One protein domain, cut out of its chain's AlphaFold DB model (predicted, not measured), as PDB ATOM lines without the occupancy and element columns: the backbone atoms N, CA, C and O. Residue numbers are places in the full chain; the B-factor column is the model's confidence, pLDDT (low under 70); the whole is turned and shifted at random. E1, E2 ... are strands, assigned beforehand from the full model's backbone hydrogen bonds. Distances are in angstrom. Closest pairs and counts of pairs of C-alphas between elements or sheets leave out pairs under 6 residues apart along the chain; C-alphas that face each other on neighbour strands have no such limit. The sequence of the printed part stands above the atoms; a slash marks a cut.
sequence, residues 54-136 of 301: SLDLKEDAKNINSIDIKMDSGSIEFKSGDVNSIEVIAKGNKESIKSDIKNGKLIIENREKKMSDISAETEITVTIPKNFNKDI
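This is residues 54 to 136 of the 301 residues of an uncharacterized protein of Clostridium thermobutyricum DSM 4928 (UniProt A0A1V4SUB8). One sheet of six strands folds back on itself like part of a flattened barrel, with E1, E3 and E6 in one leaf facing E5 and E4 in the other, and the long strand E2 doubled over as the hinge between them. Beyond the end where E2 bends, the loop of residues 111 to 122 reaches out and adds to the length. The printed part has 83 residues and no named helix; its six named strands follow each other as E1 to E6, and the class is all strand. The sheet is mixed, in the order E1, E3, E6, E2, E5, E4. The whole is compact, with a radius of gyration of the C-alphas of 12.9 A, yet elongated, with spans of 41 by 24 by 18 A.

E1, residues 55 to 60, begins at C-alpha 55 (50.111, -32.896, -24.323) and is 16.4 A long. E2, residues 66 to 81, is the longest strand by residues; it bends by 149 degrees at Ser 73 (60.882, -26.848, -13.147), and its first and last C-alphas are 17.1 A apart. E3, residues 85 to 91, measures 19.4 A. E4, residues 97 to 102, measures 16.6 A, and E5, residues 105 to 110, measures 16.3 A. E6, residues 123 to 129, is 20.0 A long and ends at C-alpha 129 (34.913, -29.028, -13.845).

The sheet is twisted and curled, with E1 and E4 as edge strands. E1 and E3 are antiparallel at 171 degrees, with N 57 and O 88 at 3.0 A. E3 and E6 are antiparallel, also at 171 degrees, with N 89 and O 125 at 3.0 A. E2 pairs in a staggered way: its residues 75 to 81 are parallel to E6, with N 126 and O 77 at 2.8 A, and its residues 66 to 71 are parallel to E5, with N 68 and O 106 at 2.8 A. E4 and E5 form a hairpin, antiparallel at 164 degrees, with N 100 and O 107 at 2.9 A. Between the edge strands the closest C-alphas are those of Leu 55 and Ile 97, 7.9 A apart. E4 and E6 are apart, as are E1 and E5. Residues 135 to 136 form a short parallel pairing with residues 66 to 67 of E2.

The two C-alphas farthest apart are those of Ser 116 and Asn 131, at 40.9 A. The printed part has no cut. The link from E5 to E6, 12 residues, is long; the other four links are tight. Mean pLDDT of the printed part is 85.7, and residue 54, residue 94 and residues 112 to 120 are under 70.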
ATOM      1  N   SER A  54      52.005 -30.074 -27.683       59.31
ATOM      2  CA  SER A  54      50.931 -30.177 -26.715       59.31
ATOM      3  C   SER A  54      50.801 -31.625 -26.242       59.31
ATOM      4  O   SER A  54      50.585 -32.549 -27.033       59.31
ATOM      5  N   LEU A  55      50.926 -31.850 -24.934       71.19
ATOM      6  CA  LEU A  55      50.111 -32.896 -24.323       71.19
ATOM      7  C   LEU A  55      48.686 -32.342 -24.318       71.19
ATOM      8  O   LEU A  55      48.487 -31.243 -23.812       71.19
ATOM      9  N   ASP A  56      47.743 -33.075 -24.903       77.56
ATOM     10  CA  ASP A  56      46.309 -32.825 -24.767       77.56
ATOM     11  C   ASP A  56      45.692 -34.098 -24.185       77.56
ATOM     12  O   ASP A  56      45.547 -35.116 -24.869       77.56
ATOM     13  N   LEU A  57      45.467 -34.085 -22.872       83.81
ATOM     14  CA  LEU A  57      44.821 -35.176 -22.153       83.81
ATOM     15  C   LEU A  57      43.421 -34.740 -21.751       83.81
ATOM     16  O   LEU A  57      43.254 -33.746 -21.057       83.81
ATOM     17  N   LYS A  58      42.420 -35.530 -22.122       89.44
ATOM     18  CA  LYS A  58      41.032 -35.292 -21.748       89.44
ATOM     19  C   LYS A  58      40.451 -36.547 -21.121       89.44
ATOM     20  O   LYS A  58      40.335 -37.564 -21.797       89.44
ATOM     21  N   GLU A  59      40.088 -36.464 -19.846       90.06
ATOM     22  CA  GLU A  59      39.544 -37.593 -19.080       90.06
ATOM     23  C   GLU A  59      38.217 -37.216 -18.420       90.06
ATOM     24  O   GLU A  59      38.050 -36.088 -17.953       90.06
ATOM     25  N   ASP A  60      37.267 -38.154 -18.351       89.44
ATOM     26  CA  ASP A  60      36.016 -37.931 -17.621       89.44
ATOM     27  C   ASP A  60      36.317 -37.722 -16.130       89.44
ATOM     28  O   ASP A  60      36.874 -38.587 -15.448       89.44
ATOM     29  N   ALA A  61      35.917 -36.565 -15.600       89.31
ATOM     30  CA  ALA A  61      36.189 -36.199 -14.219       89.31
ATOM     31  C   ALA A  61      35.555 -37.168 -13.209       89.31
ATOM     32  O   ALA A  61      36.034 -37.272 -12.082       89.31
ATOM     33  N   LYS A  62      34.511 -37.916 -13.597       90.19
ATOM     34  CA  LYS A  62      33.885 -38.937 -12.739       90.19
ATOM     35  C   LYS A  62      34.813 -40.107 -12.423       90.19
ATOM     36  O   LYS A  62      34.640 -40.741 -11.384       90.19
ATOM     37  N   ASN A  63      35.780 -40.386 -13.294       92.62
ATOM     38  CA  ASN A  63      36.745 -41.466 -13.102       92.62
ATOM     39  C   ASN A  63      37.938 -41.034 -12.243       92.62
ATOM     40  O   ASN A  63      38.744 -41.879 -11.849       92.62
ATOM     41  N   ILE A  64      38.063 -39.734 -11.954       96.00
ATOM     42  CA  ILE A  64      39.217 -39.157 -11.278       96.00
ATOM     43  C   ILE A  64      38.843 -38.708  -9.864       96.00
ATOM     44  O   ILE A  64      37.997 -37.850  -9.632       96.00
ATOM     45  N   ASN A  65      39.528 -39.306  -8.896       96.25
ATOM     46  CA  ASN A  65      39.392 -39.057  -7.468       96.25
ATOM     47  C   ASN A  65      40.482 -38.134  -6.923       96.25
ATOM     48  O   ASN A  65      40.314 -37.601  -5.832       96.25
ATOM     49  N   SER A  66      41.606 -37.985  -7.628       97.62
ATOM     50  CA  SER A  66      42.673 -37.044  -7.270       97.62
ATOM     51  C   SER A  66      43.584 -36.740  -8.458       97.62
ATOM     52  O   SER A  66      43.683 -37.533  -9.398       97.62
ATOM     53  N   ILE A  67      44.268 -35.599  -8.388       98.00
ATOM     54  CA  ILE A  67      45.303 -35.184  -9.343       98.00
ATOM     55  C   ILE A  67      46.633 -35.070  -8.587       98.00
ATOM     56  O   ILE A  67      46.669 -34.549  -7.473       98.00
ATOM     57  N   ASP A  68      47.719 -35.576  -9.166       98.12
ATOM     58  CA  ASP A  68      49.083 -35.476  -8.634       98.12
ATOM     59  C   ASP A  68      50.034 -35.036  -9.736       98.12
ATOM     60  O   ASP A  68      50.156 -35.709 -10.763       98.12
ATOM     61  N   ILE A  69      50.677 -33.895  -9.525       96.75
ATOM     62  CA  ILE A  69      51.560 -33.275 -10.501       96.75
ATOM     63  C   ILE A  69      52.923 -33.046  -9.878       96.75
ATOM     64  O   ILE A  69      53.044 -32.433  -8.818       96.75
ATOM     65  N   LYS A  70      53.961 -33.534 -10.553       96.00
ATOM     66  CA  LYS A  70      55.353 -33.390 -10.131       96.00
ATOM     67  C   LYS A  70      56.161 -32.782 -11.256       96.00
ATOM     68  O   LYS A  70      56.165 -33.331 -12.352       96.00
ATOM     69  N   MET A  71      56.833 -31.677 -10.983       90.81
ATOM     70  CA  MET A  71      57.646 -30.953 -11.950       90.81
ATOM     71  C   MET A  71      58.995 -30.623 -11.319       90.81
ATOM     72  O   MET A  71      59.044 -30.175 -10.174       90.81
ATOM     73  N   ASP A  72      60.086 -30.830 -12.052       87.69
ATOM     74  CA  ASP A  72      61.398 -30.338 -11.616       87.69
ATOM     75  C   ASP A  72      61.449 -28.809 -11.746       87.69
ATOM     76  O   ASP A  72      61.823 -28.117 -10.798       87.69
ATOM     77  N   SER A  73      60.988 -28.280 -12.883       85.19
ATOM     78  CA  SER A  73      60.882 -26.848 -13.147       85.19
ATOM     79  C   SER A  73      59.636 -26.510 -13.988       85.19
ATOM     80  O   SER A  73      59.086 -27.382 -14.668       85.19
ATOM     81  N   GLY A  74      59.172 -25.259 -13.937       84.88
ATOM     82  CA  GLY A  74      58.155 -24.721 -14.847       84.88
ATOM     83  C   GLY A  74      56.949 -24.081 -14.163       84.88
ATOM     84  O   GLY A  74      56.939 -23.825 -12.959       84.88
ATOM     85  N   SER A  75      55.914 -23.801 -14.949       88.31
ATOM     86  CA  SER A  75      54.690 -23.162 -14.483       88.31
ATOM     87  C   SER A  75      53.495 -24.107 -14.531       88.31
ATOM     88  O   SER A  75      53.358 -24.950 -15.423       88.31
ATOM     89  N   ILE A  76      52.603 -23.957 -13.554       92.56
ATOM     90  CA  ILE A  76      51.317 -24.632 -13.534       92.56
ATOM     91  C   ILE A  76      50.174 -23.665 -13.256       92.56
ATOM     92  O   ILE A  76      50.209 -22.889 -12.303       92.56
ATOM     93  N   GLU A  77      49.126 -23.757 -14.069       93.75
ATOM     94  CA  GLU A  77      47.849 -23.089 -13.853       93.75
ATOM     95  C   GLU A  77      46.746 -24.132 -13.656       93.75
ATOM     96  O   GLU A  77      46.482 -24.952 -14.535       93.75
ATOM     97  N   PHE A  78      46.051 -24.064 -12.524       94.81
ATOM     98  CA  PHE A  78      44.770 -24.726 -12.321       94.81
ATOM     99  C   PHE A  78      43.640 -23.719 -12.457       94.81
ATOM    100  O   PHE A  78      43.626 -22.693 -11.771       94.81
ATOM    101  N   LYS A  79      42.651 -24.057 -13.282       93.75
ATOM    102  CA  LYS A  79      41.421 -23.279 -13.408       93.75
ATOM    103  C   LYS A  79      40.193 -24.156 -13.517       93.75
ATOM    104  O   LYS A  79      40.274 -25.303 -13.961       93.75
ATOM    105  N   SER A  80      39.043 -23.622 -13.119       93.06
ATOM    106  CA  SER A  80      37.780 -24.272 -13.446       93.06
ATOM    107  C   SER A  80      37.289 -23.872 -14.834       93.06
ATOM    108  O   SER A  80      37.610 -22.803 -15.353       93.06
ATOM    109  N   GLY A  81      36.494 -24.746 -15.440       91.19
ATOM    110  CA  GLY A  81      35.777 -24.475 -16.678       91.19
ATOM    111  C   GLY A  81      34.366 -25.050 -16.634       91.19
ATOM    112  O   GLY A  81      34.054 -25.930 -15.827       91.19
ATOM    113  N   ASP A  82      33.513 -24.575 -17.540       91.25
ATOM    114  CA  ASP A  82      32.203 -25.177 -17.824       91.25
ATOM    115  C   ASP A  82      32.376 -26.456 -18.665       91.25
ATOM    116  O   ASP A  82      31.896 -26.577 -19.791       91.25
ATOM    117  N   VAL A  83      33.127 -27.408 -18.106       89.44
ATOM    118  CA  VAL A  83      33.527 -28.676 -18.723       89.44
ATOM    119  C   VAL A  83      33.100 -29.851 -17.846       89.44
ATOM    120  O   VAL A  83      32.945 -29.714 -16.637       89.44
ATOM    121  N   ASN A  84      32.927 -31.025 -18.457       89.62
ATOM    122  CA  ASN A  84      32.625 -32.278 -17.743       89.62
ATOM    123  C   ASN A  84      33.857 -33.186 -17.579       89.62
ATOM    124  O   ASN A  84      33.796 -34.206 -16.898       89.62
ATOM    125  N   SER A  85      34.964 -32.828 -18.223       93.31
ATOM    126  CA  SER A  85      36.223 -33.567 -18.242       93.31
ATOM    127  C   SER A  85      37.342 -32.733 -17.636       93.31
ATOM    128  O   SER A  85      37.269 -31.507 -17.632       93.31
ATOM    129  N   ILE A  86      38.391 -33.402 -17.172       94.06
ATOM    130  CA  ILE A  86      39.666 -32.767 -16.844       94.06
ATOM    131  C   ILE A  86      40.457 -32.613 -18.142       94.06
ATOM    132  O   ILE A  86      40.621 -33.595 -18.867       94.06
ATOM    133  N   GLU A  87      40.932 -31.401 -18.420       93.81
ATOM    134  CA  GLU A  87      41.719 -31.064 -19.608       93.81
ATOM    135  C   GLU A  87      43.152 -30.656 -19.231       93.81
ATOM    136  O   GLU A  87      43.402 -29.658 -18.555       93.81
ATOM    137  N   VAL A  88      44.049 -31.534 -19.664       92.94
ATOM    138  CA  VAL A  88      45.511 -31.610 -19.711       92.94
ATOM    139  C   VAL A  88      46.230 -30.843 -20.808       92.94
ATOM    140  O   VAL A  88      46.593 -31.527 -21.755       92.94
ATOM    141  N   ILE A  89      46.486 -29.531 -20.736       90.25
ATOM    142  CA  ILE A  89      47.308 -28.859 -21.764       90.25
ATOM    143  C   ILE A  89      48.717 -28.641 -21.228       90.25
ATOM    144  O   ILE A  89      48.895 -27.891 -20.275       90.25
ATOM    145  N   ALA A  90      49.722 -29.256 -21.847       88.19
ATOM    146  CA  ALA A  90      51.117 -29.015 -21.483       88.19
ATOM    147  C   ALA A  90      51.941 -28.548 -22.680       88.19
ATOM    148  O   ALA A  90      51.880 -29.176 -23.734       88.19
ATOM    149  N   LYS A  91      52.727 -27.488 -22.503       84.69
ATOM    150  CA  LYS A  91      53.704 -26.987 -23.473       84.69
ATOM    151  C   LYS A  91      55.105 -27.216 -22.928       84.69
ATOM    152  O   LYS A  91      55.368 -26.946 -21.761       84.69
ATOM    153  N   GLY A  92      55.997 -27.727 -23.763       78.44
ATOM    154  CA  GLY A  92      57.383 -27.992 -23.391       78.44
ATOM    155  C   GLY A  92      57.944 -29.193 -24.142       78.44
ATOM    156  O   GLY A  92      57.422 -29.615 -25.178       78.44
ATOM    157  N   ASN A  93      59.015 -29.780 -23.611       74.06
ATOM    158  CA  ASN A  93      59.624 -30.957 -24.216       74.06
ATOM    159  C   ASN A  93      58.753 -32.210 -23.992       74.06
ATOM    160  O   ASN A  93      58.597 -32.696 -22.875       74.06
ATOM    161  N   LYS A  94      58.229 -32.804 -25.070       68.75
ATOM    162  CA  LYS A  94      57.400 -34.024 -25.003       68.75
ATOM    163  C   LYS A  94      58.070 -35.174 -24.246       68.75
ATOM    164  O   LYS A  94      57.389 -35.999 -23.648       68.75
ATOM    165  N   GLU A  95      59.395 -35.283 -24.307       73.38
ATOM    166  CA  GLU A  95      60.098 -36.384 -23.649       73.38
ATOM    167  C   GLU A  95      60.192 -36.242 -22.126       73.38
ATOM    168  O   GLU A  95      60.442 -37.253 -21.453       73.38
ATOM    169  N   SER A  96      60.031 -35.025 -21.592       78.25
ATOM    170  CA  SER A  96      60.077 -34.762 -20.151       78.25
ATOM    171  C   SER A  96      58.708 -34.894 -19.492       78.25
ATOM    172  O   SER A  96      58.656 -35.242 -18.315       78.25
ATOM    173  N   ILE A  97      57.616 -34.695 -20.241       85.69
ATOM    174  CA  ILE A  97      56.243 -34.721 -19.725       85.69
ATOM    175  C   ILE A  97      55.607 -36.093 -19.955       85.69
ATOM    176  O   ILE A  97      55.487 -36.576 -21.080       85.69
ATOM    177  N   LYS A  98      55.151 -36.722 -18.875       89.19
ATOM    178  CA  LYS A  98      54.413 -37.986 -18.890       89.19
ATOM    179  C   LYS A  98      53.103 -37.825 -18.145       89.19
ATOM    180  O   LYS A  98      53.059 -37.160 -17.115       89.19
ATOM    181  N   SER A  99      52.063 -38.491 -18.630       90.81
ATOM    182  CA  SER A  99      50.794 -38.614 -17.923       90.81
ATOM    183  C   SER A  99      50.347 -40.070 -17.846       90.81
ATOM    184  O   SER A  99      50.658 -40.878 -18.723       90.81
ATOM    185  N   ASP A 100      49.654 -40.414 -16.764       92.94
ATOM    186  CA  ASP A 100      49.088 -41.742 -16.534       92.94
ATOM    187  C   ASP A 100      47.857 -41.637 -15.622       92.94
ATOM    188  O   ASP A 100      47.726 -40.691 -14.842       92.94
ATOM    189  N   ILE A 101      46.964 -42.622 -15.688       94.25
ATOM    190  CA  ILE A 101      45.810 -42.738 -14.795       94.25
ATOM    191  C   ILE A 101      45.884 -44.092 -14.098       94.25
ATOM    192  O   ILE A 101      45.753 -45.146 -14.718       94.25
ATOM    193  N   LYS A 102      46.053 -44.072 -12.773       93.94
ATOM    194  CA  LYS A 102      46.127 -45.292 -11.954       93.94
ATOM    195  C   LYS A 102      45.116 -45.231 -10.831       93.94
ATOM    196  O   LYS A 102      45.191 -44.345  -9.991       93.94
ATOM    197  N   ASN A 103      44.194 -46.194 -10.784       93.81
ATOM    198  CA  ASN A 103      43.191 -46.307  -9.717       93.81
ATOM    199  C   ASN A 103      42.404 -44.998  -9.481       93.81
ATOM    200  O   ASN A 103      42.172 -44.596  -8.342       93.81
ATOM    201  N   GLY A 104      42.042 -44.304 -10.566       93.94
ATOM    202  CA  GLY A 104      41.343 -43.016 -10.518       93.94
ATOM    203  C   GLY A 104      42.202 -41.834 -10.058       93.94
ATOM    204  O   GLY A 104      41.669 -40.800  -9.676       93.94
ATOM    205  N   LYS A 105      43.529 -41.960 -10.057       97.19
ATOM    206  CA  LYS A 105      44.459 -40.855  -9.820       97.19
ATOM    207  C   LYS A 105      45.092 -40.437 -11.142       97.19
ATOM    208  O   LYS A 105      45.759 -41.264 -11.766       97.19
ATOM    209  N   LEU A 106      44.893 -39.183 -11.546       96.62
ATOM    210  CA  LEU A 106      45.603 -38.583 -12.676       96.62
ATOM    211  C   LEU A 106      46.998 -38.169 -12.207       96.62
ATOM    212  O   LEU A 106      47.126 -37.383 -11.271       96.62
ATOM    213  N   ILE A 107      48.030 -38.719 -12.835       96.25
ATOM    214  CA  ILE A 107      49.432 -38.465 -12.509       96.25
ATOM    215  C   ILE A 107      50.063 -37.748 -13.693       96.25
ATOM    216  O   ILE A 107      50.008 -38.261 -14.809       96.25
ATOM    217  N   ILE A 108      50.679 -36.592 -13.453       93.56
ATOM    218  CA  ILE A 108      51.454 -35.850 -14.451       93.56
ATOM    219  C   ILE A 108      52.856 -35.630 -13.893       93.56
ATOM    220  O   ILE A 108      53.030 -35.084 -12.809       93.56
ATOM    221  N   GLU A 109      53.871 -36.074 -14.622       92.56
ATOM    222  CA  GLU A 109      55.268 -35.901 -14.239       92.56
ATOM    223  C   GLU A 109      56.014 -35.155 -15.342       92.56
ATOM    224  O   GLU A 109      56.078 -35.632 -16.472       92.56
ATOM    225  N   ASN A 110      56.611 -34.016 -15.006       87.00
ATOM    226  CA  ASN A 110      57.666 -33.381 -15.777       87.00
ATOM    227  C   ASN A 110      58.996 -33.652 -15.068       87.00
ATOM    228  O   ASN A 110      59.216 -33.175 -13.956       87.00
ATOM    229  N   ARG A 111      59.853 -34.467 -15.687       80.25
ATOM    230  CA  ARG A 111      61.209 -34.711 -15.185       80.25
ATOM    231  C   ARG A 111      62.222 -34.394 -16.261       80.25
ATOM    232  O   ARG A 111      62.186 -34.989 -17.345       80.25
ATOM    233  N   GLU A 112      63.149 -33.506 -15.953       68.75
ATOM    234  CA  GLU A 112      64.239 -33.196 -16.860       68.75
ATOM    235  C   GLU A 112      65.263 -34.334 -16.824       68.75
ATOM    236  O   GLU A 112      65.718 -34.788 -15.773       68.75
ATOM    237  N   LYS A 113      65.636 -34.857 -17.997       59.62
ATOM    238  CA  LYS A 113      66.577 -35.986 -18.076       59.62
ATOM    239  C   LYS A 113      68.013 -35.571 -17.729       59.62
ATOM    240  O   LYS A 113      68.825 -36.450 -17.426       59.62
ATOM    241  N   LYS A 114      68.349 -34.277 -17.816       58.41
ATOM    242  CA  LYS A 114      69.691 -33.729 -17.576       58.41
ATOM    243  C   LYS A 114      69.615 -32.295 -17.052       58.41
ATOM    244  O   LYS A 114      68.888 -31.484 -17.598       58.41
ATOM    245  N   MET A 115      70.489 -31.970 -16.099       46.47
ATOM    246  CA  MET A 115      70.659 -30.623 -15.524       46.47
ATOM    247  C   MET A 115      71.097 -29.552 -16.548       46.47
ATOM    248  O   MET A 115      71.097 -28.372 -16.237       46.47
ATOM    249  N   SER A 116      71.510 -29.953 -17.757       47.56
ATOM    250  CA  SER A 116      71.841 -29.053 -18.872       47.56
ATOM    251  C   SER A 116      70.627 -28.600 -19.687       47.56
ATOM    252  O   SER A 116      70.781 -27.731 -20.537       47.56
ATOM    253  N   ASP A 117      69.461 -29.215 -19.467       49.94
ATOM    254  CA  ASP A 117      68.270 -29.056 -20.308       49.94
ATOM    255  C   ASP A 117      67.186 -28.188 -19.624       49.94
ATOM    256  O   ASP A 117      66.059 -28.128 -20.114       49.94
ATOM    257  N   ILE A 118      67.558 -27.461 -18.555       51.91
ATOM    258  CA  ILE A 118      66.723 -26.505 -17.784       51.91
ATOM    259  C   ILE A 118      66.171 -25.363 -18.673       51.91
ATOM    260  O   ILE A 118      65.315 -24.587 -18.268       51.91
ATOM    261  N   SER A 119      66.616 -25.257 -19.928       45.91
ATOM    262  CA  SER A 119      66.239 -24.183 -20.852       45.91
ATOM    263  C   SER A 119      64.844 -24.313 -21.484       45.91
ATOM    264  O   SER A 119      64.450 -23.417 -22.227       45.91
ATOM    265  N   ALA A 120      64.112 -25.412 -21.272       54.59
ATOM    266  CA  ALA A 120      62.761 -25.584 -21.814       54.59
ATOM    267  C   ALA A 120      61.708 -25.392 -20.714       54.59
ATOM    268  O   ALA A 120      61.267 -26.360 -20.091       54.59
ATOM    269  N   GLU A 121      61.297 -24.139 -20.509       72.81
ATOM    270  CA  GLU A 121      60.234 -23.777 -19.571       72.81
ATOM    271  C   GLU A 121      58.962 -24.577 -19.894       72.81
ATOM    272  O   GLU A 121      58.376 -24.461 -20.972       72.81
ATOM    273  N   THR A 122      58.591 -25.484 -18.987       83.06
ATOM    274  CA  THR A 122      57.386 -26.298 -19.140       83.06
ATOM    275  C   THR A 122      56.202 -25.549 -18.554       83.06
ATOM    276  O   THR A 122      56.242 -25.155 -17.394       83.06
ATOM    277  N   GLU A 123      55.123 -25.431 -19.318       88.00
ATOM    278  CA  GLU A 123      53.864 -24.845 -18.862       88.00
ATOM    279  C   GLU A 123      52.789 -25.929 -18.834       88.00
ATOM    280  O   GLU A 123      52.548 -26.592 -19.844       88.00
ATOM    281  N   ILE A 124      52.115 -26.114 -17.700       90.50
ATOM    282  CA  ILE A 124      50.988 -27.041 -17.568       90.50
ATOM    283  C   ILE A 124      49.741 -26.252 -17.189       90.50
ATOM    284  O   ILE A 124      49.679 -25.614 -16.148       90.50
ATOM    285  N   THR A 125      48.707 -26.315 -18.015       93.12
ATOM    286  CA  THR A 125      47.375 -25.803 -17.692       93.12
ATOM    287  C   THR A 125      46.429 -26.971 -17.474       93.12
ATOM    288  O   THR A 125      46.204 -27.780 -18.375       93.12
ATOM    289  N   VAL A 126      45.841 -27.035 -16.284       95.00
ATOM    290  CA  VAL A 126      44.838 -28.027 -15.907       95.00
ATOM    291  C   VAL A 126      43.493 -27.333 -15.757       95.00
ATOM    292  O   VAL A 126      43.286 -26.533 -14.842       95.00
ATOM    293  N   THR A 127      42.559 -27.664 -16.645       95.44
ATOM    294  CA  THR A 127      41.171 -27.204 -16.539       95.44
ATOM    295  C   THR A 127      40.317 -28.313 -15.939       95.44
ATOM    296  O   THR A 127      40.273 -29.420 -16.473       95.44
ATOM    297  N   ILE A 128      39.638 -28.033 -14.826       95.81
ATOM    298  CA  ILE A 128      38.749 -28.985 -14.142       95.81
ATOM    299  C   ILE A 128      37.288 -28.513 -14.164       95.81
ATOM    300  O   ILE A 128      37.026 -27.311 -14.230       95.81
ATOM    301  N   PRO A 129      36.304 -29.421 -14.051       94.12
ATOM    302  CA  PRO A 129      34.913 -29.028 -13.845       94.12
ATOM    303  C   PRO A 129      34.728 -28.210 -12.564       94.12
ATOM    304  O   PRO A 129      35.329 -28.515 -11.530       94.12
ATOM    305  N   LYS A 130      33.813 -27.233 -12.581       91.12
ATOM    306  CA  LYS A 130      33.452 -26.422 -11.397       91.12
ATOM    307  C   LYS A 130      33.042 -27.250 -10.170       91.12
ATOM    308  O   LYS A 130      33.184 -26.792  -9.042       91.12
ATOM    309  N   ASN A 131      32.537 -28.466 -10.376       88.69
ATOM    310  CA  ASN A 131      32.072 -29.380  -9.332       88.69
ATOM    311  C   ASN A 131      33.061 -30.516  -8.998       88.69
ATOM    312  O   ASN A 131      32.643 -31.494  -8.381       88.69
ATOM    313  N   PHE A 132      34.335 -30.422  -9.406       91.50
ATOM    314  CA  PHE A 132      35.322 -31.488  -9.207       91.50
ATOM    315  C   PHE A 132      35.445 -31.901  -7.729       91.50
ATOM    316  O   PHE A 132      35.274 -33.077  -7.419       91.50
ATOM    317  N   ASN A 133      35.656 -30.946  -6.813       92.81
ATOM    318  CA  ASN A 133      35.699 -31.145  -5.356       92.81
ATOM    319  C   ASN A 133      36.462 -32.414  -4.907       92.81
ATOM    320  O   ASN A 133      35.946 -33.240  -4.148       92.81
ATOM    321  N   LYS A 134      37.684 -32.589  -5.425       96.06
ATOM    322  CA  LYS A 134      38.617 -33.676  -5.080       96.06
ATOM    323  C   LYS A 134      39.947 -33.123  -4.568       96.06
ATOM    324  O   LYS A 134      40.105 -31.909  -4.436       96.06
ATOM    325  N   ASP A 135      40.881 -34.025  -4.292       97.50
ATOM    326  CA  ASP A 135      42.220 -33.708  -3.810       97.50
ATOM    327  C   ASP A 135      43.176 -33.411  -4.970       97.50
ATOM    328  O   ASP A 135      43.208 -34.131  -5.977       97.50
ATOM    329  N   ILE A 136      43.998 -32.379  -4.800       97.94
ATOM    330  CA  ILE A 136      45.066 -32.007  -5.727       97.94
ATOM    331  C   ILE A 136      46.388 -31.957  -4.966       97.94
ATOM    332  O   ILE A 136      46.492 -31.300  -3.934       97.94
TER     333      ILE A 136